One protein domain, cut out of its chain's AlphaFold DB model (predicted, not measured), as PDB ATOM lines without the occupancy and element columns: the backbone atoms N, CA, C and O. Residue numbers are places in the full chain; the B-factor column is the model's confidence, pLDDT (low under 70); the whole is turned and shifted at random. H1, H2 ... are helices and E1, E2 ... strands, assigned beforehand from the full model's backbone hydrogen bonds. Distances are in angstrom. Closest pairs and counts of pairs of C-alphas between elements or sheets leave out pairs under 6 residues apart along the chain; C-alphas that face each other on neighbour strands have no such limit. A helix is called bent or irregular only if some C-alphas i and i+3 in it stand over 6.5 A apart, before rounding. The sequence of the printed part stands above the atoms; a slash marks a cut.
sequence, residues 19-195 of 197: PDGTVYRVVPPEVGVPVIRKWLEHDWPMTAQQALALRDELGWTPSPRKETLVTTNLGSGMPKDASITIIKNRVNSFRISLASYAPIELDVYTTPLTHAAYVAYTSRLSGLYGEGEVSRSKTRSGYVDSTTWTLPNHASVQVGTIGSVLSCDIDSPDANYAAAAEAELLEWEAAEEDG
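What this domain is: This is residues 19 to 195 of the 197 residues of an uncharacterized protein of Propionibacterium sp. JV5 (UniProt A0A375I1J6). One twisted sheet of eight strands has three helices, H1, H2 and H3, over one face, in two layers; H4 grazes the sheet at its start, and residues 178 to 195 stick out as an arm. The printed part has 177 residues, with nine named strands and four named helices in the order E1 H1 H2 E2 E3 E4 E5 H3 E6 E7 E8 E9 H4. The antiparallel sheet runs E2 E3 E4 E5 E9 E8 E7 E6; the class is mixed, helices and strands. The whole is compact, with a radius of gyration of the C-alphas of 17.3 A and spans of 59 by 39 by 35 A.

How they stand to each other: Start at E1, residues 23 to 25, which pairs with no named strand. Next, H1, residues 29 to 40, lies over E9, residues 165 to 171, at a height over the sheet of 9.2 A; their closest C-alphas, Leu 40 and Ile 170, are 6.4 A apart. H2, residues 48 to 57, is on the same face at a height of 8.5 A, over E3, residues 66 to 71. E2, residues 61 to 63, opens a meander, each strand the antiparallel neighbour of the one before, through E3, E4, residues 82 to 87, and E5, residues 90 to 97. Within hydrogen-bond range are N 61 and O 71, 2.9 A, N 84 and O 68, 2.8 A, and N 83 and O 95, 2.8 A. E5 and E9 are antiparallel neighbours, with N 94 and O 170 within hydrogen-bond range at 2.8 A. H3, residues 104 to 129, is on the same face as H1, 7.8 A high, and runs along E8, residues 156 to 162, at 14 degrees on the local plane; the C-alphas of Tyr 118 and Thr 161 are closest, 6.6 A. H3 is irregular, C-alphas 105 and 108 being 7.4 A apart, with a kink of 61 degrees near residue 111. H1, with residues 29 to 33 alone, touches H3 at a steep tilt of 60 degrees, the same way; closest are the C-alphas of Pro 29 and Tyr 121, 5.4 A. E6, residues 133 to 139, E7, residues 142 to 150, E8 and E9 form a second meander, with N 135 and O 146, 2.9 A, N 147 and O 159, 2.9 A, and N 158 and O 169, 2.8 A. H4, residues 173 to 193, only grazes the sheet with residues 173 to 177. Every O i to N i+4 pair is within hydrogen-bond range in H2 and H4, against 6 of 8 in H1 and 18 of 22 in H3.

Where its parts are: Find C-alpha 23 at (-11.796, 46.111, 60.610), where E1 begins. H3 runs 32.6 A from C-alpha 104 at (-9.985, 38.075, 48.171), E7 25.9 A, and H4 30.6 A to C-alpha 193 at (-28.610, 35.162, 12.110).

The domain as a whole: The C-alphas farthest apart, of Gly 21 and Gly 195, are 60.0 A apart. The printed part has no cut and no long link; residue 195 alone has a pLDDT under 70.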
ATOM      1  N   PRO A  19      -7.553  39.126  60.335       95.00
ATOM      2  CA  PRO A  19      -6.242  38.676  60.817       95.00
ATOM      3  C   PRO A  19      -5.086  39.657  60.581       95.00
ATOM      4  O   PRO A  19      -4.050  39.544  61.228       95.00
ATOM      5  N   ASP A  20      -5.242  40.595  59.645       91.38
ATOM      6  CA  ASP A  20      -4.271  41.657  59.371       91.38
ATOM      7  C   ASP A  20      -4.421  42.876  60.308       91.38
ATOM      8  O   ASP A  20      -3.703  43.865  60.158       91.38
ATOM      9  N   GLY A  21      -5.331  42.802  61.287       91.69
ATOM     10  CA  GLY A  21      -5.624  43.856  62.257       91.69
ATOM     11  C   GLY A  21      -6.542  44.959  61.727       91.69
ATOM     12  O   GLY A  21      -6.797  45.932  62.438       91.69
ATOM     13  N   THR A  22      -7.036  44.848  60.490       91.81
ATOM     14  CA  THR A  22      -8.027  45.785  59.948       91.81
ATOM     15  C   THR A  22      -9.444  45.408  60.386       91.81
ATOM     16  O   THR A  22      -9.713  44.274  60.779       91.81
ATOM     17  N   VAL A  23     -10.375  46.366  60.332       93.12
ATOM     18  CA  VAL A  23     -11.796  46.111  60.610       93.12
ATOM     19  C   VAL A  23     -12.588  46.207  59.317       93.12
ATOM     20  O   VAL A  23     -12.666  47.273  58.706       93.12
ATOM     21  N   TYR A  24     -13.208  45.098  58.939       94.69
ATOM     22  CA  TYR A  24     -14.173  45.015  57.858       94.69
ATOM     23  C   TYR A  24     -15.562  45.411  58.356       94.69
ATOM     24  O   TYR A  24     -16.003  44.945  59.407       94.69
ATOM     25  N   ARG A  25     -16.249  46.277  57.611       95.56
ATOM     26  CA  ARG A  25     -17.537  46.858  57.998       95.56
ATOM     27  C   ARG A  25     -18.565  46.636  56.908       95.56
ATOM     28  O   ARG A  25     -18.247  46.715  55.725       95.56
ATOM     29  N   VAL A  26     -19.807  46.433  57.310       96.81
ATOM     30  CA  VAL A  26     -20.967  46.422  56.423       96.81
ATOM     31  C   VAL A  26     -21.934  47.501  56.896       96.81
ATOM     32  O   VAL A  26     -22.096  47.729  58.088       96.81
ATOM     33  N   VAL A  27     -22.554  48.217  55.967       96.31
ATOM     34  CA  VAL A  27     -23.575  49.214  56.278       96.31
ATOM     35  C   VAL A  27     -24.824  48.465  56.744       96.31
ATOM     36  O   VAL A  27     -25.371  47.689  55.951       96.31
ATOM     37  N   PRO A  28     -25.321  48.694  57.972       95.44
ATOM     38  CA  PRO A  28     -26.542  48.048  58.440       95.44
ATOM     39  C   PRO A  28     -27.724  48.373  57.511       95.44
ATOM     40  O   PRO A  28     -27.882  49.537  57.130       95.44
ATOM     41  N   PRO A  29     -28.586  47.409  57.150       96.25
ATOM     42  CA  PRO A  29     -29.786  47.658  56.352       96.25
ATOM     43  C   PRO A  29     -30.701  48.749  56.922       96.25
ATOM     44  O   PRO A  29     -31.358  49.466  56.173       96.25
ATOM     45  N   GLU A  30     -30.722  48.921  58.240       94.62
ATOM     46  CA  GLU A  30     -31.467  49.957  58.961       94.62
ATOM     47  C   GLU A  30     -30.962  51.368  58.629       94.62
ATOM     48  O   GLU A  30     -31.719  52.333  58.723       94.62
ATOM     49  N   VAL A  31     -29.697  51.475  58.219       94.50
ATOM     50  CA  VAL A  31     -29.032  52.708  57.791       94.50
ATOM     51  C   VAL A  31     -29.068  52.839  56.266       94.50
ATOM     52  O   VAL A  31     -29.409  53.901  55.746       94.50
ATOM     53  N   GLY A  32     -28.751  51.767  55.534       96.62
ATOM     54  CA  GLY A  32     -28.645  51.795  54.075       96.62
ATOM     55  C   GLY A  32     -29.989  51.854  53.351       96.62
ATOM     56  O   GLY A  32     -30.133  52.636  52.415       96.62
ATOM     57  N   VAL A  33     -31.004  51.092  53.785       98.44
ATOM     58  CA  VAL A  33     -32.313  51.060  53.101       98.44
ATOM     59  C   VAL A  33     -32.969  52.447  53.056       98.44
ATOM     60  O   VAL A  33     -33.379  52.848  51.970       98.44
ATOM     61  N   PRO A  34     -33.040  53.243  54.144       97.81
ATOM     62  CA  PRO A  34     -33.591  54.601  54.068       97.81
ATOM     63  C   PRO A  34     -32.895  55.509  53.044       97.81
ATOM     64  O   PRO A  34     -33.554  56.309  52.382       97.81
ATOM     65  N   VAL A  35     -31.575  55.373  52.887       97.31
ATOM     66  CA  VAL A  35     -30.803  56.118  51.884       97.31
ATOM     67  C   VAL A  35     -31.151  55.645  50.479       97.31
ATOM     68  O   VAL A  35     -31.458  56.474  49.628       97.31
ATOM     69  N   ILE A  36     -31.141  54.331  50.241       98.19
ATOM     70  CA  ILE A  36     -31.514  53.729  48.954       98.19
ATOM     71  C   ILE A  36     -32.891  54.238  48.521       98.19
ATOM     72  O   ILE A  36     -33.058  54.696  47.395       98.19
ATOM     73  N   ARG A  37     -33.859  54.254  49.445       98.06
ATOM     74  CA  ARG A  37     -35.216  54.757  49.193       98.06
ATOM     75  C   ARG A  37     -35.245  56.234  48.814       98.06
ATOM     76  O   ARG A  37     -35.904  56.575  47.841       98.06
ATOM     77  N   LYS A  38     -34.497  57.100  49.514       97.50
ATOM     78  CA  LYS A  38     -34.408  58.538  49.178       97.50
ATOM     79  C   LYS A  38     -33.975  58.786  47.727       97.50
ATOM     80  O   LYS A  38     -34.416  59.765  47.133       97.50
ATOM     81  N   TRP A  39     -33.118  57.928  47.175       97.75
ATOM     82  CA  TRP A  39     -32.686  58.005  45.777       97.75
ATOM     83  C   TRP A  39     -33.688  57.350  44.820       97.75
ATOM     84  O   TRP A  39     -34.063  57.955  43.819       97.75
ATOM     85  N   LEU A  40     -34.127  56.129  45.133       98.19
ATOM     86  CA  LEU A  40     -34.985  55.314  44.270       98.19
ATOM     87  C   LEU A  40     -36.387  55.909  44.090       98.19
ATOM     88  O   LEU A  40     -36.899  55.969  42.974       98.19
ATOM     89  N   GLU A  41     -36.997  56.348  45.192       97.50
ATOM     90  CA  GLU A  41     -38.377  56.849  45.254       97.50
ATOM     91  C   GLU A  41     -38.493  58.330  44.857       97.50
ATOM     92  O   GLU A  41     -39.566  58.919  44.974       97.50
ATOM     93  N   HIS A  42     -37.401  58.960  44.419       95.50
ATOM     94  CA  HIS A  42     -37.434  60.348  43.983       95.50
ATOM     95  C   HIS A  42     -38.262  60.514  42.699       95.50
ATOM     96  O   HIS A  42     -38.377  59.600  41.881       95.50
ATOM     97  N   ASP A  43     -38.783  61.722  42.477       95.75
ATOM     98  CA  ASP A  43     -39.439  62.072  41.222       95.75
ATOM     99  C   ASP A  43     -38.438  62.015  40.060       95.75
ATOM    100  O   ASP A  43     -37.434  62.740  40.038       95.75
ATOM    101  N   TRP A  44     -38.721  61.149  39.088       97.50
ATOM    102  CA  TRP A  44     -37.947  61.022  37.860       97.50
ATOM    103  C   TRP A  44     -38.566  61.874  36.739       97.50
ATOM    104  O   TRP A  44     -39.791  61.946  36.632       97.50
ATOM    105  N   PRO A  45     -37.756  62.508  35.873       97.50
ATOM    106  CA  PRO A  45     -36.294  62.465  35.840       97.50
ATOM    107  C   PRO A  45     -35.649  63.343  36.926       97.50
ATOM    108  O   PRO A  45     -35.866  64.555  36.963       97.50
ATOM    109  N   MET A  46     -34.782  62.752  37.756       98.25
ATOM    110  CA  MET A  46     -33.986  63.503  38.727       98.25
ATOM    111  C   MET A  46     -32.894  64.289  37.990       98.25
ATOM    112  O   MET A  46     -32.096  63.735  37.230       98.25
ATOM    113  N   THR A  47     -32.839  65.599  38.207       98.38
ATOM    114  CA  THR A  47     -31.799  66.464  37.633       98.38
ATOM    115  C   THR A  47     -30.467  66.315  38.366       98.38
ATOM    116  O   THR A  47     -30.417  65.938  39.538       98.38
ATOM    117  N   ALA A  48     -29.371  66.700  37.706       97.88
ATOM    118  CA  ALA A  48     -28.055  66.793  38.340       97.88
ATOM    119  C   ALA A  48     -28.087  67.637  39.625       97.88
ATOM    120  O   ALA A  48     -27.545  67.238  40.649       97.88
ATOM    121  N   GLN A  49     -28.765  68.788  39.593       98.12
ATOM    122  CA  GLN A  49     -28.849  69.689  40.740       98.12
ATOM    123  C   GLN A  49     -29.572  69.046  41.931       98.12
ATOM    124  O   GLN A  49     -29.106  69.178  43.060       98.12
ATOM    125  N   GLN A  50     -30.675  68.331  41.687       98.38
ATOM    126  CA  GLN A  50     -31.404  67.613  42.740       98.38
ATOM    127  C   GLN A  50     -30.545  66.513  43.368       98.38
ATOM    128  O   GLN A  50     -30.489  66.408  44.588       98.38
ATOM    129  N   ALA A  51     -29.807  65.756  42.552       98.00
ATOM    130  CA  ALA A  51     -28.908  64.711  43.034       98.00
ATOM    131  C   ALA A  51     -27.797  65.260  43.941       98.00
ATOM    132  O   ALA A  51     -27.501  64.699  44.997       98.00
ATOM    133  N   LEU A  52     -27.183  66.379  43.544       97.69
ATOM    134  CA  LEU A  52     -26.128  67.023  44.328       97.69
ATOM    135  C   LEU A  52     -26.688  67.647  45.615       97.69
ATOM    136  O   LEU A  52     -26.050  67.543  46.658       97.69
ATOM    137  N   ALA A  53     -27.898  68.211  45.573       97.88
ATOM    138  CA  ALA A  53     -28.578  68.705  46.768       97.88
ATOM    139  C   ALA A  53     -28.914  67.570  47.752       97.88
ATOM    140  O   ALA A  53     -28.670  67.715  48.947       97.88
ATOM    141  N   LEU A  54     -29.401  66.423  47.259       98.06
ATOM    142  CA  LEU A  54     -29.675  65.245  48.088       98.06
ATOM    143  C   LEU A  54     -28.390  64.684  48.718       98.06
ATOM    144  O   LEU A  54     -28.372  64.364  49.904       98.06
ATOM    145  N   ARG A  55     -27.288  64.614  47.957       97.31
ATOM    146  CA  ARG A  55     -25.955  64.271  48.488       97.31
ATOM    147  C   ARG A  55     -25.565  65.191  49.650       97.31
ATOM    148  O   ARG A  55     -25.074  64.708  50.673       97.31
ATOM    149  N   ASP A  56     -25.751  66.498  49.481       97.25
ATOM    150  CA  ASP A  56     -25.370  67.497  50.482       97.25
ATOM    151  C   ASP A  56     -26.267  67.415  51.729       97.25
ATOM    152  O   ASP A  56     -25.755  67.474  52.847       97.25
ATOM    153  N   GLU A  57     -27.574  67.178  51.560       97.00
ATOM    154  CA  GLU A  57     -28.522  66.899  52.654       97.00
ATOM    155  C   GLU A  57     -28.090  65.677  53.478       97.00
ATOM    156  O   GLU A  57     -28.153  65.690  54.708       97.00
ATOM    157  N   LEU A  58     -27.598  64.632  52.808       96.00
ATOM    158  CA  LEU A  58     -27.097  63.412  53.446       96.00
ATOM    159  C   LEU A  58     -25.729  63.606  54.134       96.00
ATOM    160  O   LEU A  58     -25.238  62.697  54.810       96.00
ATOM    161  N   GLY A  59     -25.112  64.785  54.004       96.06
ATOM    162  CA  GLY A  59     -23.829  65.117  54.623       96.06
ATOM    163  C   GLY A  59     -22.643  64.377  54.001       96.06
ATOM    164  O   GLY A  59     -21.634  64.133  54.678       96.06
ATOM    165  N   TRP A  60     -22.762  63.972  52.735       96.75
ATOM    166  CA  TRP A  60     -21.721  63.236  52.022       96.75
ATOM    167  C   TRP A  60     -20.636  64.165  51.492       96.75
ATOM    168  O   TRP A  60     -20.874  65.320  51.151       96.75
ATOM    169  N   THR A  61     -19.408  63.658  51.428       96.56
ATOM    170  CA  THR A  61     -18.243  64.458  51.032       96.56
ATOM    171  C   THR A  61     -17.888  64.185  49.569       96.56
ATOM    172  O   THR A  61     -17.488  63.062  49.255       96.56
ATOM    173  N   PRO A  62     -17.989  65.166  48.655       96.94
ATOM    174  CA  PRO A  62     -17.605  64.974  47.262       96.94
ATOM    175  C   PRO A  62     -16.085  64.917  47.078       96.94
ATOM    176  O   PRO A  62     -15.310  65.544  47.801       96.94
ATOM    177  N   SER A  63     -15.645  64.201  46.046       95.50
ATOM    178  CA  SER A  63     -14.255  64.206  45.603       95.50
ATOM    179  C   SER A  63     -13.904  65.559  44.963       95.50
ATOM    180  O   SER A  63     -14.608  65.992  44.048       95.50
ATOM    181  N   PRO A  64     -12.763  66.189  45.317       93.69
ATOM    182  CA  PRO A  64     -12.365  67.494  44.774       93.69
ATOM    183  C   PRO A  64     -12.213  67.540  43.249       93.69
ATOM    184  O   PRO A  64     -12.255  68.608  42.651       93.69
ATOM    185  N   ARG A  65     -11.979  66.384  42.615       93.94
ATOM    186  CA  ARG A  65     -11.759  66.278  41.162       93.94
ATOM    187  C   ARG A  65     -13.010  65.881  40.380       93.94
ATOM    188  O   ARG A  65     -12.995  65.953  39.158       93.94
ATOM    189  N   LYS A  66     -14.042  65.380  41.063       95.31
ATOM    190  CA  LYS A  66     -15.274  64.877  40.444       95.31
ATOM    191  C   LYS A  66     -16.358  64.809  41.507       95.31
ATOM    192  O   LYS A  66     -16.389  63.865  42.288       95.31
ATOM    193  N   GLU A  67     -17.243  65.796  41.517       95.31
ATOM    194  CA  GLU A  67     -18.252  65.961  42.568       95.31
ATOM    195  C   GLU A  67     -19.276  64.819  42.645       95.31
ATOM    196  O   GLU A  67     -19.936  64.640  43.669       95.31
ATOM    197  N   THR A  68     -19.386  64.032  41.573       96.88
ATOM    198  CA  THR A  68     -20.259  62.863  41.505       96.88
ATOM    199  C   THR A  68     -19.623  61.588  42.055       96.88
ATOM    200  O   THR A  68     -20.302  60.573  42.127       96.88
ATOM    201  N   LEU A  69     -18.343  61.614  42.448       97.44
ATOM    202  CA  LEU A  69     -17.729  60.569  43.271       97.44
ATOM    203  C   LEU A  69     -17.719  61.047  44.716       97.44
ATOM    204  O   LEU A  69     -17.141  62.098  45.001       97.44
ATOM    205  N   VAL A  70     -18.341  60.295  45.617       96.31
ATOM    206  CA  VAL A  70     -18.666  60.780  46.961       96.31
ATOM    207  C   VAL A  70     -18.271  59.757  48.016       96.31
ATOM    208  O   VAL A  70     -18.396  58.557  47.801       96.31
ATOM    209  N   THR A  71     -17.774  60.249  49.147       96.50
ATOM    210  CA  THR A  71     -17.585  59.455  50.361       96.50
ATOM    211  C   THR A  71     -18.799  59.660  51.258       96.50
ATOM    212  O   THR A  71     -19.066  60.786  51.700       96.50
ATOM    213  N   THR A  72     -19.530  58.586  51.519       95.62
ATOM    214  CA  THR A  72     -20.697  58.571  52.387       95.62
ATOM    215  C   THR A  72     -20.293  58.514  53.858       95.62
ATOM    216  O   THR A  72     -19.158  58.216  54.233       95.62
ATOM    217  N   ASN A  73     -21.245  58.832  54.725       92.06
ATOM    218  CA  ASN A  73     -21.135  58.691  56.175       92.06
ATOM    219  C   ASN A  73     -21.774  57.386  56.685       92.06
ATOM    220  O   ASN A  73     -22.020  57.278  57.884       92.06
ATOM    221  N   LEU A  74     -22.043  56.405  55.812       88.50
ATOM    222  CA  LEU A  74     -22.807  55.202  56.172       88.50
ATOM    223  C   LEU A  74     -21.991  54.125  56.896       88.50
ATOM    224  O   LEU A  74     -22.558  53.144  57.366       88.50
ATOM    225  N   GLY A  75     -20.675  54.307  57.017       79.69
ATOM    226  CA  GLY A  75     -19.834  53.429  57.833       79.69
ATOM    227  C   GLY A  75     -19.176  52.271  57.082       79.69
ATOM    228  O   GLY A  75     -18.566  51.424  57.726       79.69
ATOM    229  N   SER A  76     -19.198  52.266  55.743       82.00
ATOM    230  CA  SER A  76     -18.386  51.342  54.929       82.00
ATOM    231  C   SER A  76     -16.877  51.502  55.191       82.00
ATOM    232  O   SER A  76     -16.095  50.595  54.926       82.00
ATOM    233  N   GLY A  77     -16.447  52.666  55.700       78.94
ATOM    234  CA  GLY A  77     -15.040  52.997  55.956       78.94
ATOM    235  C   GLY A  77     -14.225  53.280  54.690       78.94
ATOM    236  O   GLY A  77     -13.027  53.543  54.786       78.94
ATOM    237  N   MET A  78     -14.858  53.258  53.513       84.00
ATOM    238  CA  MET A  78     -14.192  53.386  52.222       84.00
ATOM    239  C   MET A  78     -14.287  54.814  51.674       84.00
ATOM    240  O   MET A  78     -15.362  55.413  51.684       84.00
ATOM    241  N   PRO A  79     -13.192  55.392  51.149       89.56
ATOM    242  CA  PRO A  79     -13.284  56.636  50.401       89.56
ATOM    243  C   PRO A  79     -13.969  56.385  49.054       89.56
ATOM    244  O   PRO A  79     -13.656  55.406  48.379       89.56
ATOM    245  N   LYS A  80     -14.803  57.330  48.604       93.38
ATOM    246  CA  LYS A  80     -15.492  57.272  47.300       93.38
ATOM    247  C   LYS A  80     -16.348  56.008  47.138       93.38
ATOM    248  O   LYS A  80     -16.340  55.381  46.082       93.38
ATOM    249  N   ASP A  81     -17.052  55.643  48.197       95.06
ATOM    250  CA  ASP A  81     -17.939  54.487  48.283       95.06
ATOM    251  C   ASP A  81     -19.305  54.711  47.616       95.06
ATOM    252  O   ASP A  81     -20.146  53.823  47.654       95.06
ATOM    253  N   ALA A  82     -19.540  55.851  46.965       97.31
ATOM    254  CA  ALA A  82     -20.674  56.020  46.068       97.31
ATOM    255  C   ALA A  82     -20.345  56.874  44.835       97.31
ATOM    256  O   ALA A  82     -19.424  57.702  44.824       97.31
ATOM    257  N   SER A  83     -21.128  56.677  43.776       97.81
ATOM    258  CA  SER A  83     -21.000  57.409  42.519       97.81
ATOM    259  C   SER A  83     -22.348  57.714  41.880       97.81
ATOM    260  O   SER A  83     -23.209  56.843  41.811       97.81
ATOM    261  N   ILE A  84     -22.494  58.929  41.351       98.50
ATOM    262  CA  ILE A  84     -23.661  59.376  40.584       98.50
ATOM    263  C   ILE A  84     -23.253  59.506  39.108       98.50
ATOM    264  O   ILE A  84     -22.302  60.218  38.764       98.50
ATOM    265  N   THR A  85     -23.977  58.833  38.223       98.56
ATOM    266  CA  THR A  85     -23.812  58.950  36.772       98.56
ATOM    267  C   THR A  85     -24.832  59.942  36.243       98.56
ATOM    268  O   THR A  85     -26.030  59.775  36.451       98.56
ATOM    269  N   ILE A  86     -24.362  60.981  35.554       98.31
ATOM    270  CA  ILE A  86     -25.206  62.045  35.005       98.31
ATOM    271  C   ILE A  86     -25.021  62.085  33.493       98.31
ATOM    272  O   ILE A  86     -23.898  62.211  33.006       98.31
ATOM    273  N   ILE A  87     -26.129  62.028  32.759       97.44
ATOM    274  CA  ILE A  87     -26.175  62.139  31.301       97.44
ATOM    275  C   ILE A  87     -27.161  63.251  30.955       97.44
ATOM    276  O   ILE A  87     -28.280  63.277  31.455       97.44
ATOM    277  N   LYS A  88     -26.744  64.213  30.118       95.94
ATOM    278  CA  LYS A  88     -27.593  65.341  29.675       95.94
ATOM    279  C   LYS A  88     -28.330  66.045  30.838       95.94
ATOM    280  O   LYS A  88     -29.516  66.347  30.743       95.94
ATOM    281  N   ASN A  89     -27.610  66.314  31.931       96.88
ATOM    282  CA  ASN A  89     -28.113  66.975  33.147       96.88
ATOM    283  C   ASN A  89     -29.192  66.197  33.936       96.88
ATOM    284  O   ASN A  89     -29.875  66.772  34.785       96.88
ATOM    285  N   ARG A  90     -29.330  64.891  33.687       98.00
ATOM    286  CA  ARG A  90     -30.217  63.977  34.414       98.00
ATOM    287  C   ARG A  90     -29.411  62.845  35.029       98.00
ATOM    288  O   ARG A  90     -28.409  62.422  34.452       98.00
ATOM    289  N   VAL A  91     -29.826  62.372  36.195       98.56
ATOM    290  CA  VAL A  91     -29.252  61.166  36.791       98.56
ATOM    291  C   VAL A  91     -29.620  59.983  35.911       98.56
ATOM    292  O   VAL A  91     -30.789  59.766  35.618       98.56
ATOM    293  N   ASN A  92     -28.606  59.245  35.482       98.56
ATOM    294  CA  ASN A  92     -28.769  57.981  34.783       98.56
ATOM    295  C   ASN A  92     -28.786  56.825  35.780       98.56
ATOM    296  O   ASN A  92     -29.660  55.969  35.712       98.56
ATOM    297  N   SER A  93     -27.819  56.827  36.701       98.38
ATOM    298  CA  SER A  93     -27.675  55.799  37.724       98.38
ATOM    299  C   SER A  93     -26.957  56.313  38.970       98.38
ATOM    300  O   SER A  93     -26.232  57.315  38.929       98.38
ATOM    301  N   PHE A  94     -27.157  55.622  40.084       98.38
ATOM    302  CA  PHE A  94     -26.484  55.845  41.356       98.38
ATOM    303  C   PHE A  94     -26.004  54.507  41.916       98.38
ATOM    304  O   PHE A  94     -26.786  53.576  42.057       98.38
ATOM    305  N   ARG A  95     -24.723  54.429  42.274       98.12
ATOM    306  CA  ARG A  95     -24.114  53.251  42.898       98.12
ATOM    307  C   ARG A  95     -23.623  53.596  44.291       98.12
ATOM    308  O   ARG A  95     -22.992  54.639  44.469       98.12
ATOM    309  N   ILE A  96     -23.814  52.682  45.235       97.44
ATOM    310  CA  ILE A  96     -23.248  52.744  46.582       97.44
ATOM    311  C   ILE A  96     -22.679  51.389  47.016       97.44
ATOM    312  O   ILE A  96     -23.310  50.344  46.870       97.44
ATOM    313  N   SER A  97     -21.470  51.406  47.569       97.12
ATOM    314  CA  SER A  97     -20.866  50.280  48.270       97.12
ATOM    315  C   SER A  97     -21.402  50.230  49.696       97.12
ATOM    316  O   SER A  97     -21.307  51.190  50.457       97.12
ATOM    317  N   LEU A  98     -21.953  49.080  50.062       97.38
ATOM    318  CA  LEU A  98     -22.538  48.822  51.374       97.38
ATOM    319  C   LEU A  98     -21.586  48.033  52.274       97.38
ATOM    320  O   LEU A  98     -21.984  47.610  53.350       97.38
ATOM    321  N   ALA A  99     -20.339  47.828  51.860       96.38
ATOM    322  CA  ALA A  99     -19.319  47.189  52.672       96.38
ATOM    323  C   ALA A  99     -17.931  47.785  52.423       96.38
ATOM    324  O   ALA A  99     -17.685  48.420  51.393       96.38
ATOM    325  N   SER A 100     -17.025  47.575  53.377       94.06
ATOM    326  CA  SER A 100     -15.600  47.823  53.202       94.06
ATOM    327  C   SER A 100     -15.040  46.985  52.057       94.06
ATOM    328  O   SER A 100     -15.578  45.940  51.703       94.06
ATOM    329  N   TYR A 101     -13.908  47.406  51.507       89.94
ATOM    330  CA  TYR A 101     -13.122  46.533  50.649       89.94
ATOM    331  C   TYR A 101     -12.241  45.622  51.505       89.94
ATOM    332  O   TYR A 101     -11.554  46.103  52.406       89.94
ATOM    333  N   ALA A 102     -12.215  44.331  51.184       92.19
ATOM    334  CA  ALA A 102     -11.202  43.406  51.672       92.19
ATOM    335  C   ALA A 102     -10.608  42.615  50.493       92.19
ATOM    336  O   ALA A 102     -11.350  42.259  49.572       92.19
ATOM    337  N   PRO A 103      -9.293  42.327  50.505       91.19
ATOM    338  CA  PRO A 103      -8.678  41.427  49.537       91.19
ATOM    339  C   PRO A 103      -9.349  40.048  49.529       91.19
ATOM    340  O   PRO A 103      -9.822  39.576  50.565       91.19
ATOM    341  N   ILE A 104      -9.339  39.383  48.372       90.38
ATOM    342  CA  ILE A 104      -9.985  38.075  48.171       90.38
ATOM    343  C   ILE A 104      -9.412  36.990  49.098       90.38
ATOM    344  O   ILE A 104     -10.102  36.051  49.481       90.38
ATOM    345  N   GLU A 105      -8.158  37.133  49.529       92.88
ATOM    346  CA  GLU A 105      -7.501  36.241  50.487       92.88
ATOM    347  C   GLU A 105      -8.177  36.261  51.867       92.88
ATOM    348  O   GLU A 105      -8.035  35.315  52.645       92.88
ATOM    349  N   LEU A 106      -8.926  37.324  52.172       94.88
ATOM    350  CA  LEU A 106      -9.662  37.494  53.420       94.88
ATOM    351  C   LEU A 106     -11.152  37.140  53.289       94.88
ATOM    352  O   LEU A 106     -11.879  37.235  54.279       94.88
ATOM    353  N   ASP A 107     -11.611  36.667  52.124       93.12
ATOM    354  CA  ASP A 107     -13.026  36.351  51.876       93.12
ATOM    355  C   ASP A 107     -13.591  35.299  52.834       93.12
ATOM    356  O   ASP A 107     -14.768  35.364  53.191       93.12
ATOM    357  N   VAL A 108     -12.767  34.361  53.315       94.50
ATOM    358  CA  VAL A 108     -13.189  33.375  54.327       94.50
ATOM    359  C   VAL A 108     -13.668  34.047  55.621       94.50
ATOM    360  O   VAL A 108     -14.552  33.529  56.305       94.50
ATOM    361  N   TYR A 109     -13.128  35.227  55.935       95.12
ATOM    362  CA  TYR A 109     -13.516  36.012  57.097       95.12
ATOM    363  C   TYR A 109     -14.673  36.956  56.775       95.12
ATOM    364  O   TYR A 109     -15.545  37.119  57.617       95.12
ATOM    365  N   THR A 110     -14.744  37.557  55.590       95.56
ATOM    366  CA  THR A 110     -15.716  38.627  55.281       95.56
ATOM    367  C   THR A 110     -17.009  38.127  54.635       95.56
ATOM    368  O   THR A 110     -18.090  38.629  54.957       95.56
ATOM    369  N   THR A 111     -16.947  37.100  53.785       95.38
ATOM    370  CA  THR A 111     -18.094  36.607  52.998       95.38
ATOM    371  C   THR A 111     -19.305  36.236  53.858       95.38
ATOM    372  O   THR A 111     -20.409  36.650  53.507       95.38
ATOM    373  N   PRO A 112     -19.169  35.533  55.007       95.25
ATOM    374  CA  PRO A 112     -20.335  35.201  55.828       95.25
ATOM    375  C   PRO A 112     -21.093  36.434  56.333       95.25
ATOM    376  O   PRO A 112     -22.319  36.409  56.402       95.25
ATOM    377  N   LEU A 113     -20.374  37.511  56.672       96.06
ATOM    378  CA  LEU A 113     -20.990  38.759  57.124       96.06
ATOM    379  C   LEU A 113     -21.672  39.488  55.958       96.06
ATOM    380  O   LEU A 113     -22.828  39.888  56.070       96.06
ATOM    381  N   THR A 114     -20.978  39.587  54.825       96.25
ATOM    382  CA  THR A 114     -21.478  40.204  53.586       96.25
ATOM    383  C   THR A 114     -22.765  39.540  53.107       96.25
ATOM    384  O   THR A 114     -23.765  40.210  52.863       96.25
ATOM    385  N   HIS A 115     -22.777  38.206  53.048       96.38
ATOM    386  CA  HIS A 115     -23.932  37.436  52.601       96.38
ATOM    387  C   HIS A 115     -25.105  37.523  53.591       96.38
ATOM    388  O   HIS A 115     -26.259  37.617  53.178       96.38
ATOM    389  N   ALA A 116     -24.842  37.529  54.904       96.81
ATOM    390  CA  ALA A 116     -25.897  37.747  55.896       96.81
ATOM    391  C   ALA A 116     -26.552  39.128  55.728       96.81
ATOM    392  O   ALA A 116     -27.778  39.239  55.752       96.81
ATOM    393  N   ALA A 117     -25.746  40.167  55.488       97.38
ATOM    394  CA  ALA A 117     -26.257  41.499  55.203       97.38
ATOM    395  C   ALA A 117     -27.019  41.554  53.875       97.38
ATOM    396  O   ALA A 117     -28.098  42.136  53.845       97.38
ATOM    397  N   TYR A 118     -26.527  40.906  52.812       98.31
ATOM    398  CA  TYR A 118     -27.250  40.767  51.544       98.31
ATOM    399  C   TYR A 118     -28.669  40.233  51.772       98.31
ATOM    400  O   TYR A 118     -29.632  40.896  51.399       98.31
ATOM    401  N   VAL A 119     -28.812  39.107  52.481       98.00
ATOM    402  CA  VAL A 119     -30.124  38.519  52.814       98.00
ATOM    403  C   VAL A 119     -31.004  39.488  53.616       98.00
ATOM    404  O   VAL A 119     -32.211  39.568  53.391       98.00
ATOM    405  N   ALA A 120     -30.425  40.253  54.542       98.19
ATOM    406  CA  ALA A 120     -31.173  41.234  55.325       98.19
ATOM    407  C   ALA A 120     -31.639  42.439  54.480       98.19
ATOM    408  O   ALA A 120     -32.778  42.891  54.631       98.19
ATOM    409  N   TYR A 121     -30.799  42.937  53.565       98.50
ATOM    410  CA  TYR A 121     -31.178  43.967  52.593       98.50
ATOM    411  C   TYR A 121     -32.295  43.476  51.678       98.50
ATOM    412  O   TYR A 121     -33.308  44.164  51.544       98.50
ATOM    413  N   THR A 122     -32.144  42.287  51.089       98.56
ATOM    414  CA  THR A 122     -33.148  41.744  50.170       98.56
ATOM    415  C   THR A 122     -34.469  41.478  50.877       98.56
ATOM    416  O   THR A 122     -35.516  41.851  50.360       98.56
ATOM    417  N   SER A 123     -34.448  40.946  52.102       98.31
ATOM    418  CA  SER A 123     -35.660  40.756  52.903       98.31
ATOM    419  C   SER A 123     -36.398  42.073  53.171       98.31
ATOM    420  O   SER A 123     -37.616  42.145  52.997       98.31
ATOM    421  N   ARG A 124     -35.677  43.136  53.549       98.44
ATOM    422  CA  ARG A 124     -36.280  44.452  53.810       98.44
ATOM    423  C   ARG A 124     -36.830  45.103  52.544       98.44
ATOM    424  O   ARG A 124     -37.936  45.633  52.590       98.44
ATOM    425  N   LEU A 125     -36.083  45.070  51.441       98.56
ATOM    426  CA  LEU A 125     -36.530  45.629  50.162       98.56
ATOM    427  C   LEU A 125     -37.729  44.858  49.611       98.56
ATOM    428  O   LEU A 125     -38.695  45.488  49.189       98.56
ATOM    429  N   SER A 126     -37.747  43.530  49.735       98.50
ATOM    430  CA  SER A 126     -38.912  42.740  49.336       98.50
ATOM    431  C   SER A 126     -40.154  43.031  50.178       98.50
ATOM    432  O   SER A 126     -41.271  43.027  49.667       98.50
ATOM    433  N   GLY A 127     -39.978  43.357  51.463       98.44
ATOM    434  CA  GLY A 127     -41.074  43.828  52.312       98.44
ATOM    435  C   GLY A 127     -41.676  45.173  51.875       98.44
ATOM    436  O   GLY A 127     -42.800  45.481  52.262       98.44
ATOM    437  N   LEU A 128     -40.947  45.970  51.085       98.00
ATOM    438  CA  LEU A 128     -41.390  47.275  50.582       98.00
ATOM    439  C   LEU A 128     -41.922  47.204  49.148       98.00
ATOM    440  O   LEU A 128     -42.914  47.860  48.837       98.00
ATOM    441  N   TYR A 129     -41.265  46.428  48.286       98.19
ATOM    442  CA  TYR A 129     -41.481  46.449  46.837       98.19
ATOM    443  C   TYR A 129     -41.989  45.122  46.259       98.19
ATOM    444  O   TYR A 129     -42.157  45.016  45.048       98.19
ATOM    445  N   GLY A 130     -42.273  44.126  47.102       97.88
ATOM    446  CA  GLY A 130     -42.650  42.781  46.665       97.88
ATOM    447  C   GLY A 130     -41.439  41.915  46.316       97.88
ATOM    448  O   GLY A 130     -40.295  42.279  46.576       97.88
ATOM    449  N   GLU A 131     -41.675  40.729  45.761       96.69
ATOM    450  CA  GLU A 131     -40.579  39.833  45.383       96.69
ATOM    451  C   GLU A 131     -39.725  40.452  44.270       96.69
ATOM    452  O   GLU A 131     -40.245  40.917  43.257       96.69
ATOM    453  N   GLY A 132     -38.409  40.481  44.487       97.56
ATOM    454  CA  GLY A 132     -37.449  40.925  43.484       97.56
ATOM    455  C   GLY A 132     -37.023  39.786  42.563       97.56
ATOM    456  O   GLY A 132     -37.099  38.609  42.923       97.56
ATOM    457  N   GLU A 133     -36.526  40.140  41.386       98.25
ATOM    458  CA  GLU A 133     -35.940  39.200  40.439       98.25
ATOM    459  C   GLU A 133     -34.546  38.787  40.916       98.25
ATOM    460  O   GLU A 133     -33.648  39.620  41.046       98.25
ATOM    461  N   VAL A 134     -34.368  37.498  41.202       97.69
ATOM    462  CA  VAL A 134     -33.109  36.946  41.712       97.69
ATOM    463  C   VAL A 134     -32.267  36.420  40.558       97.69
ATOM    464  O   VAL A 134     -32.723  35.596  39.769       97.69
ATOM    465  N   SER A 135     -30.999  36.818  40.523       97.00
ATOM    466  CA  SER A 135     -30.010  36.308  39.578       97.00
ATOM    467  C   SER A 135     -28.774  35.789  40.304       97.00
ATOM    468  O   SER A 135     -28.296  36.385  41.275       97.00
ATOM    469  N   ARG A 136     -28.244  34.668  39.806       95.94
ATOM    470  CA  ARG A 136     -26.986  34.069  40.247       95.94
ATOM    471  C   ARG A 136     -26.123  33.758  39.037       95.94
ATOM    472  O   ARG A 136     -26.525  32.986  38.171       95.94
ATOM    473  N   SER A 137     -24.900  34.275  39.024       93.50
ATOM    474  CA  SER A 137     -23.916  33.980  37.979       93.50
ATOM    475  C   SER A 137     -22.580  33.550  38.576       93.50
ATOM    476  O   SER A 137     -22.263  33.852  39.726       93.50
ATOM    477  N   LYS A 138     -21.786  32.792  37.810       92.81
ATOM    478  CA  LYS A 138     -20.452  32.345  38.226       92.81
ATOM    479  C   LYS A 138     -19.390  33.141  37.479       92.81
ATOM    480  O   LYS A 138     -19.317  33.091  36.256       92.81
ATOM    481  N   THR A 139     -18.529  33.815  38.226       89.12
ATOM    482  CA  THR A 139     -17.374  34.551  37.703       89.12
ATOM    483  C   THR A 139     -16.072  33.845  38.089       89.12
ATOM    484  O   THR A 139     -16.070  32.874  38.849       89.12
ATOM    485  N   ARG A 140     -14.933  34.361  37.609       84.62
ATOM    486  CA  ARG A 140     -13.606  33.914  38.067       84.62
ATOM    487  C   ARG A 140     -13.410  34.107  39.578       84.62
ATOM    488  O   ARG A 140     -12.660  33.345  40.180       84.62
ATOM    489  N   SER A 141     -14.075  35.100  40.164       78.75
ATOM    490  CA  SER A 141     -13.920  35.492  41.568       78.75
ATOM    491  C   SER A 141     -14.950  34.846  42.502       78.75
ATOM    492  O   SER A 141     -14.891  35.066  43.703       78.75
ATOM    493  N   GLY A 142     -15.883  34.045  41.976       84.62
ATOM    494  CA  GLY A 142     -16.918  33.378  42.767       84.62
ATOM    495  C   GLY A 142     -18.319  33.555  42.192       84.62
ATOM    496  O   GLY A 142     -18.489  33.991  41.050       84.62
ATOM    497  N   TYR A 143     -19.325  33.185  42.985       91.00
ATOM    498  CA  TYR A 143     -20.722  33.428  42.641       91.00
ATOM    499  C   TYR A 143     -21.090  34.881  42.940       91.00
ATOM    500  O   TYR A 143     -20.780  35.389  44.016       91.00
ATOM    501  N   VAL A 144     -21.737  35.525  41.974       94.69
ATOM    502  CA  VAL A 144     -22.425  36.798  42.166       94.69
ATOM    503  C   VAL A 144     -23.883  36.469  42.411       94.69
ATOM    504  O   VAL A 144     -24.513  35.846  41.556       94.69
ATOM    505  N   ASP A 145     -24.396  36.895  43.557       97.50
ATOM    506  CA  ASP A 145     -25.822  36.884  43.859       97.50
ATOM    507  C   ASP A 145     -26.348  38.312  43.757       97.50
ATOM    508  O   ASP A 145     -25.736  39.242  44.282       97.50
ATOM    509  N   SER A 146     -27.471  38.498  43.073       98.19
ATOM    510  CA  SER A 146     -28.132  39.797  42.979       98.19
ATOM    511  C   SER A 146     -29.644  39.652  43.012       98.19
ATOM    512  O   SER A 146     -30.189  38.622  42.616       98.19
ATOM    513  N   THR A 147     -30.316  40.679  43.520       98.81
ATOM    514  CA  THR A 147     -31.772  40.801  43.466       98.81
ATOM    515  C   THR A 147     -32.125  42.193  42.972       98.81
ATOM    516  O   THR A 147     -31.592  43.175  43.496       98.81
ATOM    517  N   THR A 148     -33.008  42.269  41.979       98.75
ATOM    518  CA  THR A 148     -33.453  43.516  41.350       98.75
ATOM    519  C   THR A 148     -34.939  43.747  41.618       98.75
ATOM    520  O   THR A 148     -35.747  42.830  41.503       98.75
ATOM    521  N   TRP A 149     -35.320  44.983  41.936       98.75
ATOM    522  CA  TRP A 149     -36.710  45.430  42.014       98.75
ATOM    523  C   TRP A 149     -36.912  46.595  41.054       98.75
ATOM    524  O   TRP A 149     -36.189  47.587  41.135       98.75
ATOM    525  N   THR A 150     -37.921  46.496  40.194       98.31
ATOM    526  CA  THR A 150     -38.316  47.565  39.270       98.31
ATOM    527  C   THR A 150     -39.640  48.159  39.735       98.31
ATOM    528  O   THR A 150     -40.632  47.449  39.888       98.31
ATOM    529  N   LEU A 151     -39.654  49.464  39.993       97.75
ATOM    530  CA  LEU A 151     -40.832  50.188  40.463       97.75
ATOM    531  C   LEU A 151     -41.804  50.472  39.303       97.75
ATOM    532  O   LEU A 151     -41.402  50.469  38.139       97.75
ATOM    533  N   PRO A 152     -43.075  50.820  39.591       96.31
ATOM    534  CA  PRO A 152     -44.049  51.187  38.557       96.31
ATOM    535  C   PRO A 152     -43.641  52.384  37.686       96.31
ATOM    536  O   PRO A 152     -44.130  52.530  36.571       96.31
ATOM    537  N   ASN A 153     -42.757  53.254  38.183       95.12
ATOM    538  CA  ASN A 153     -42.196  54.371  37.419       95.12
ATOM    539  C   ASN A 153     -40.999  53.960  36.539       95.12
ATOM    540  O   ASN A 153     -40.369  54.839  35.962       95.12
ATOM    541  N   HIS A 154     -40.685  52.663  36.452       97.25
ATOM    542  CA  HIS A 154     -39.545  52.068  35.749       97.25
ATOM    543  C   HIS A 154     -38.157  52.418  36.295       97.25
ATOM    544  O   HIS A 154     -37.166  52.031  35.685       97.25
ATOM    545  N   ALA A 155     -38.037  53.087  37.443       98.44
ATOM    546  CA  ALA A 155     -36.765  53.113  38.161       98.44
ATOM    547  C   ALA A 155     -36.514  51.735  38.787       98.44
ATOM    548  O   ALA A 155     -37.462  51.052  39.183       98.44
ATOM    549  N   SER A 156     -35.257  51.327  38.908       98.69
ATOM    550  CA  SER A 156     -34.909  50.035  39.502       98.69
ATOM    551  C   SER A 156     -33.857  50.184  40.587       98.69
ATOM    552  O   SER A 156     -33.094  51.148  40.620       98.69
ATOM    553  N   VAL A 157     -33.842  49.218  41.498       98.81
ATOM    554  CA  VAL A 157     -32.765  49.015  42.458       98.81
ATOM    555  C   VAL A 157     -32.289  47.576  42.374       98.81
ATOM    556  O   VAL A 157     -33.096  46.652  42.397       98.81
ATOM    557  N   GLN A 158     -30.979  47.381  42.321       98.62
ATOM    558  CA  GLN A 158     -30.333  46.084  42.422       98.62
ATOM    559  C   GLN A 158     -29.422  46.072  43.643       98.62
ATOM    560  O   GLN A 158     -28.584  46.953  43.809       98.62
ATOM    561  N   VAL A 159     -29.548  45.048  44.482       98.69
ATOM    562  CA  VAL A 159     -28.541  44.736  45.504       98.69
ATOM    563  C   VAL A 159     -27.763  43.523  45.025       98.69
ATOM    564  O   VAL A 159     -28.367  42.535  44.617       98.69
ATOM    565  N   GLY A 160     -26.435  43.596  45.072       98.00
ATOM    566  CA  GLY A 160     -25.543  42.536  44.609       98.00
ATOM    567  C   GLY A 160     -24.433  42.235  45.608       98.00
ATOM    568  O   GLY A 160     -23.956  43.129  46.309       98.00
ATOM    569  N   THR A 161     -24.009  40.973  45.663       97.69
ATOM    570  CA  THR A 161     -22.921  40.511  46.525       97.69
ATOM    571  C   THR A 161     -21.991  39.531  45.809       97.69
ATOM    572  O   THR A 161     -22.436  38.659  45.062       97.69
ATOM    573  N   ILE A 162     -20.686  39.656  46.067       95.69
ATOM    574  CA  ILE A 162     -19.644  38.697  45.668       95.69
ATOM    575  C   ILE A 162     -18.468  38.772  46.651       95.69
ATOM    576  O   ILE A 162     -17.835  39.818  46.782       95.69
ATOM    577  N   GLY A 163     -18.162  37.668  47.340       93.88
ATOM    578  CA  GLY A 163     -17.096  37.637  48.351       93.88
ATOM    579  C   GLY A 163     -17.320  38.689  49.443       93.88
ATOM    580  O   GLY A 163     -18.380  38.719  50.071       93.88
ATOM    581  N   SER A 164     -16.342  39.578  49.627       94.19
ATOM    582  CA  SER A 164     -16.409  40.744  50.521       94.19
ATOM    583  C   SER A 164     -17.175  41.960  49.975       94.19
ATOM    584  O   SER A 164     -17.313  42.967  50.671       94.19
ATOM    585  N   VAL A 165     -17.650  41.928  48.731       95.44
ATOM    586  CA  VAL A 165     -18.326  43.070  48.107       95.44
ATOM    587  C   VAL A 165     -19.828  42.963  48.321       95.44
ATOM    588  O   VAL A 165     -20.433  41.966  47.936       95.44
ATOM    589  N   LEU A 166     -20.423  44.031  48.855       97.69
ATOM    590  CA  LEU A 166     -21.862  44.285  48.854       97.69
ATOM    591  C   LEU A 166     -22.105  45.666  48.250       97.69
ATOM    592  O   LEU A 166     -21.524  46.654  48.709       97.69
ATOM    593  N   SER A 167     -22.959  45.757  47.238       97.31
ATOM    594  CA  SER A 167     -23.301  47.027  46.600       97.31
ATOM    595  C   SER A 167     -24.782  47.128  46.282       97.31
ATOM    596  O   SER A 167     -25.490  46.127  46.182       97.31
ATOM    597  N   CYS A 168     -25.227  48.365  46.120       98.44
ATOM    598  CA  CYS A 168     -26.535  48.709  45.605       98.44
ATOM    599  C   CYS A 168     -26.365  49.626  44.394       98.44
ATOM    600  O   CYS A 168     -25.606  50.596  44.443       98.44
ATOM    601  N   ASP A 169     -27.099  49.320  43.336       98.62
ATOM    602  CA  ASP A 169     -27.192  50.086  42.104       98.62
ATOM    603  C   ASP A 169     -28.648  50.542  41.934       98.62
ATOM    604  O   ASP A 169     -29.573  49.784  42.213       98.62
ATOM    605  N   ILE A 170     -28.858  51.802  41.564       98.81
ATOM    606  CA  ILE A 170     -30.164  52.385  41.249       98.81
ATOM    607  C   ILE A 170     -30.086  52.933  39.834       98.81
ATOM    608  O   ILE A 170     -29.255  53.807  39.573       98.81
ATOM    609  N   ASP A 171     -30.979  52.485  38.962       98.75
ATOM    610  CA  ASP A 171     -31.066  52.953  37.584       98.75
ATOM    611  C   ASP A 171     -32.348  53.753  37.354       98.75
ATOM    612  O   ASP A 171     -33.430  53.445  37.863       98.75
ATOM    613  N   SER A 172     -32.199  54.836  36.595       98.62
ATOM    614  CA  SER A 172     -33.307  55.704  36.205       98.62
ATOM    615  C   SER A 172     -34.267  55.001  35.234       98.62
ATOM    616  O   SER A 172     -33.853  54.081  34.524       98.62
ATOM    617  N   PRO A 173     -35.515  55.487  35.100       98.50
ATOM    618  CA  PRO A 173     -36.434  55.000  34.072       98.50
ATOM    619  C   PRO A 173     -35.835  55.061  32.663       98.50
ATOM    620  O   PRO A 173     -35.878  54.076  31.935       98.50
ATOM    621  N   ASP A 174     -35.204  56.186  32.301       97.94
ATOM    622  CA  ASP A 174     -34.570  56.370  30.989       97.94
ATOM    623  C   ASP A 174     -33.445  55.337  30.751       97.94
ATOM    624  O   ASP A 174     -33.314  54.819  29.642       97.94
ATOM    625  N   ALA A 175     -32.660  55.006  31.784       97.94
ATOM    626  CA  ALA A 175     -31.605  53.992  31.701       97.94
ATOM    627  C   ALA A 175     -32.179  52.580  31.511       97.94
ATOM    628  O   ALA A 175     -31.702  51.835  30.657       97.94
ATOM    629  N   ASN A 176     -33.237  52.236  32.249       98.19
ATOM    630  CA  ASN A 176     -33.899  50.940  32.117       98.19
ATOM    631  C   ASN A 176     -34.595  50.778  30.761       98.19
ATOM    632  O   ASN A 176     -34.510  49.711  30.160       98.19
ATOM    633  N   TYR A 177     -35.232  51.829  30.233       97.62
ATOM    634  CA  TYR A 177     -35.795  51.792  28.880       97.62
ATOM    635  C   TYR A 177     -34.718  51.614  27.811       97.62
ATOM    636  O   TYR A 177     -34.927  50.864  26.863       97.62
ATOM    637  N   ALA A 178     -33.567  52.275  27.963       96.50
ATOM    638  CA  ALA A 178     -32.448  52.092  27.046       96.50
ATOM    639  C   ALA A 178     -31.914  50.651  27.085       96.50
ATOM    640  O   ALA A 178     -31.719  50.058  26.029       96.50
ATOM    641  N   ALA A 179     -31.748  50.074  28.280       95.75
ATOM    642  CA  ALA A 179     -31.306  48.690  28.444       95.75
ATOM    643  C   ALA A 179     -32.306  47.680  27.853       95.75
ATOM    644  O   ALA A 179     -31.895  46.730  27.194       95.75
ATOM    645  N   ALA A 180     -33.612  47.900  28.038       95.44
ATOM    646  CA  ALA A 180     -34.648  47.054  27.447       95.44
ATOM    647  C   ALA A 180     -34.648  47.132  25.911       95.44
ATOM    648  O   ALA A 180     -34.684  46.101  25.249       95.44
ATOM    649  N   ALA A 181     -34.542  48.337  25.343       96.12
ATOM    650  CA  ALA A 181     -34.478  48.520  23.894       96.12
ATOM    651  C   ALA A 181     -33.213  47.895  23.273       96.12
ATOM    652  O   ALA A 181     -33.268  47.360  22.169       96.12
ATOM    653  N   GLU A 182     -32.073  47.953  23.970       95.62
ATOM    654  CA  GLU A 182     -30.841  47.277  23.546       95.62
ATOM    655  C   GLU A 182     -30.986  45.749  23.600       95.62
ATOM    656  O   GLU A 182     -30.559  45.067  22.672       95.62
ATOM    657  N   ALA A 183     -31.639  45.206  24.634       93.81
ATOM    658  CA  ALA A 183     -31.914  43.774  24.728       93.81
ATOM    659  C   ALA A 183     -32.824  43.279  23.588       93.81
ATOM    660  O   ALA A 183     -32.505  42.274  22.959       93.81
ATOM    661  N   GLU A 184     -33.897  44.012  23.267       94.44
ATOM    662  CA  GLU A 184     -34.780  43.695  22.131       94.44
ATOM    663  C   GLU A 184     -34.028  43.709  20.791       94.44
ATOM    664  O   GLU A 184     -34.269  42.858  19.934       94.44
ATOM    665  N   LEU A 185     -33.096  44.654  20.608       94.19
ATOM    666  CA  LEU A 185     -32.263  44.717  19.407       94.19
ATOM    667  C   LEU A 185     -31.355  43.486  19.290       94.19
ATOM    668  O   LEU A 185     -31.298  42.883  18.224       94.19
ATOM    669  N   LEU A 186     -30.683  43.096  20.375       93.69
ATOM    670  CA  LEU A 186     -29.798  41.928  20.385       93.69
ATOM    671  C   LEU A 186     -30.559  40.616  20.152       93.69
ATOM    672  O   LEU A 186     -30.059  39.730  19.463       93.69
ATOM    673  N   GLU A 187     -31.768  40.482  20.704       93.56
ATOM    674  CA  GLU A 187     -32.634  39.328  20.437       93.56
ATOM    675  C   GLU A 187     -33.066  39.268  18.968       93.56
ATOM    676  O   GLU A 187     -33.088  38.187  18.378       93.56
ATOM    677  N   TRP A 188     -33.378  40.418  18.363       90.00
ATOM    678  CA  TRP A 188     -33.700  40.500  16.940       90.00
ATOM    679  C   TRP A 188     -32.499  40.137  16.054       90.00
ATOM    680  O   TRP A 188     -32.659  39.331  15.141       90.00
ATOM    681  N   GLU A 189     -31.304  40.660  16.351       91.31
ATOM    682  CA  GLU A 189     -30.070  40.335  15.616       91.31
ATOM    683  C   GLU A 189     -29.760  38.829  15.674       91.31
ATOM    684  O   GLU A 189     -29.480  38.218  14.644       91.31
ATOM    685  N   ALA A 190     -29.890  38.204  16.850       91.06
ATOM    686  CA  ALA A 190     -29.689  36.762  17.005       91.06
ATOM    687  C   ALA A 190     -30.726  35.930  16.224       91.06
ATOM    688  O   ALA A 190     -30.390  34.902  15.641       91.06
ATOM    689  N   ALA A 191     -31.986  36.377  16.187       89.88
ATOM    690  CA  ALA A 191     -33.043  35.692  15.447       89.88
ATOM    691  C   ALA A 191     -32.903  35.822  13.918       89.88
ATOM    692  O   ALA A 191     -33.351  34.923  13.203       89.88
ATOM    693  N   GLU A 192     -32.316  36.912  13.403       85.38
ATOM    694  CA  GLU A 192     -31.987  37.029  11.976       85.38
ATOM    695  C   GLU A 192     -30.816  36.120  11.583       85.38
ATOM    696  O   GLU A 192     -30.908  35.442  10.562       85.38
ATOM    697  N   GLU A 193     -29.756  36.042  12.396       78.56
ATOM    698  CA  GLU A 193     -28.610  35.162  12.110       78.56
ATOM    699  C   GLU A 193     -28.996  33.669  12.078       78.56
ATOM    700  O   GLU A 193     -28.504  32.932  11.224       78.56
ATOM    701  N   ASP A 194     -29.922  33.230  12.938       72.25
ATOM    702  CA  ASP A 194     -30.424  31.844  12.968       72.25
ATOM    703  C   ASP A 194     -31.428  31.522  11.831       72.25
ATOM    704  O   ASP A 194     -31.762  30.357  11.599       72.25
ATOM    705  N   GLY A 195     -31.956  32.537  11.135       59.72
ATOM    706  CA  GLY A 195     -32.964  32.395  10.075       59.72
ATOM    707  C   GLY A 195     -32.402  32.177   8.663       59.72
ATOM    708  O   GLY A 195     -33.176  31.862   7.754       59.72
TER     709      GLY A 195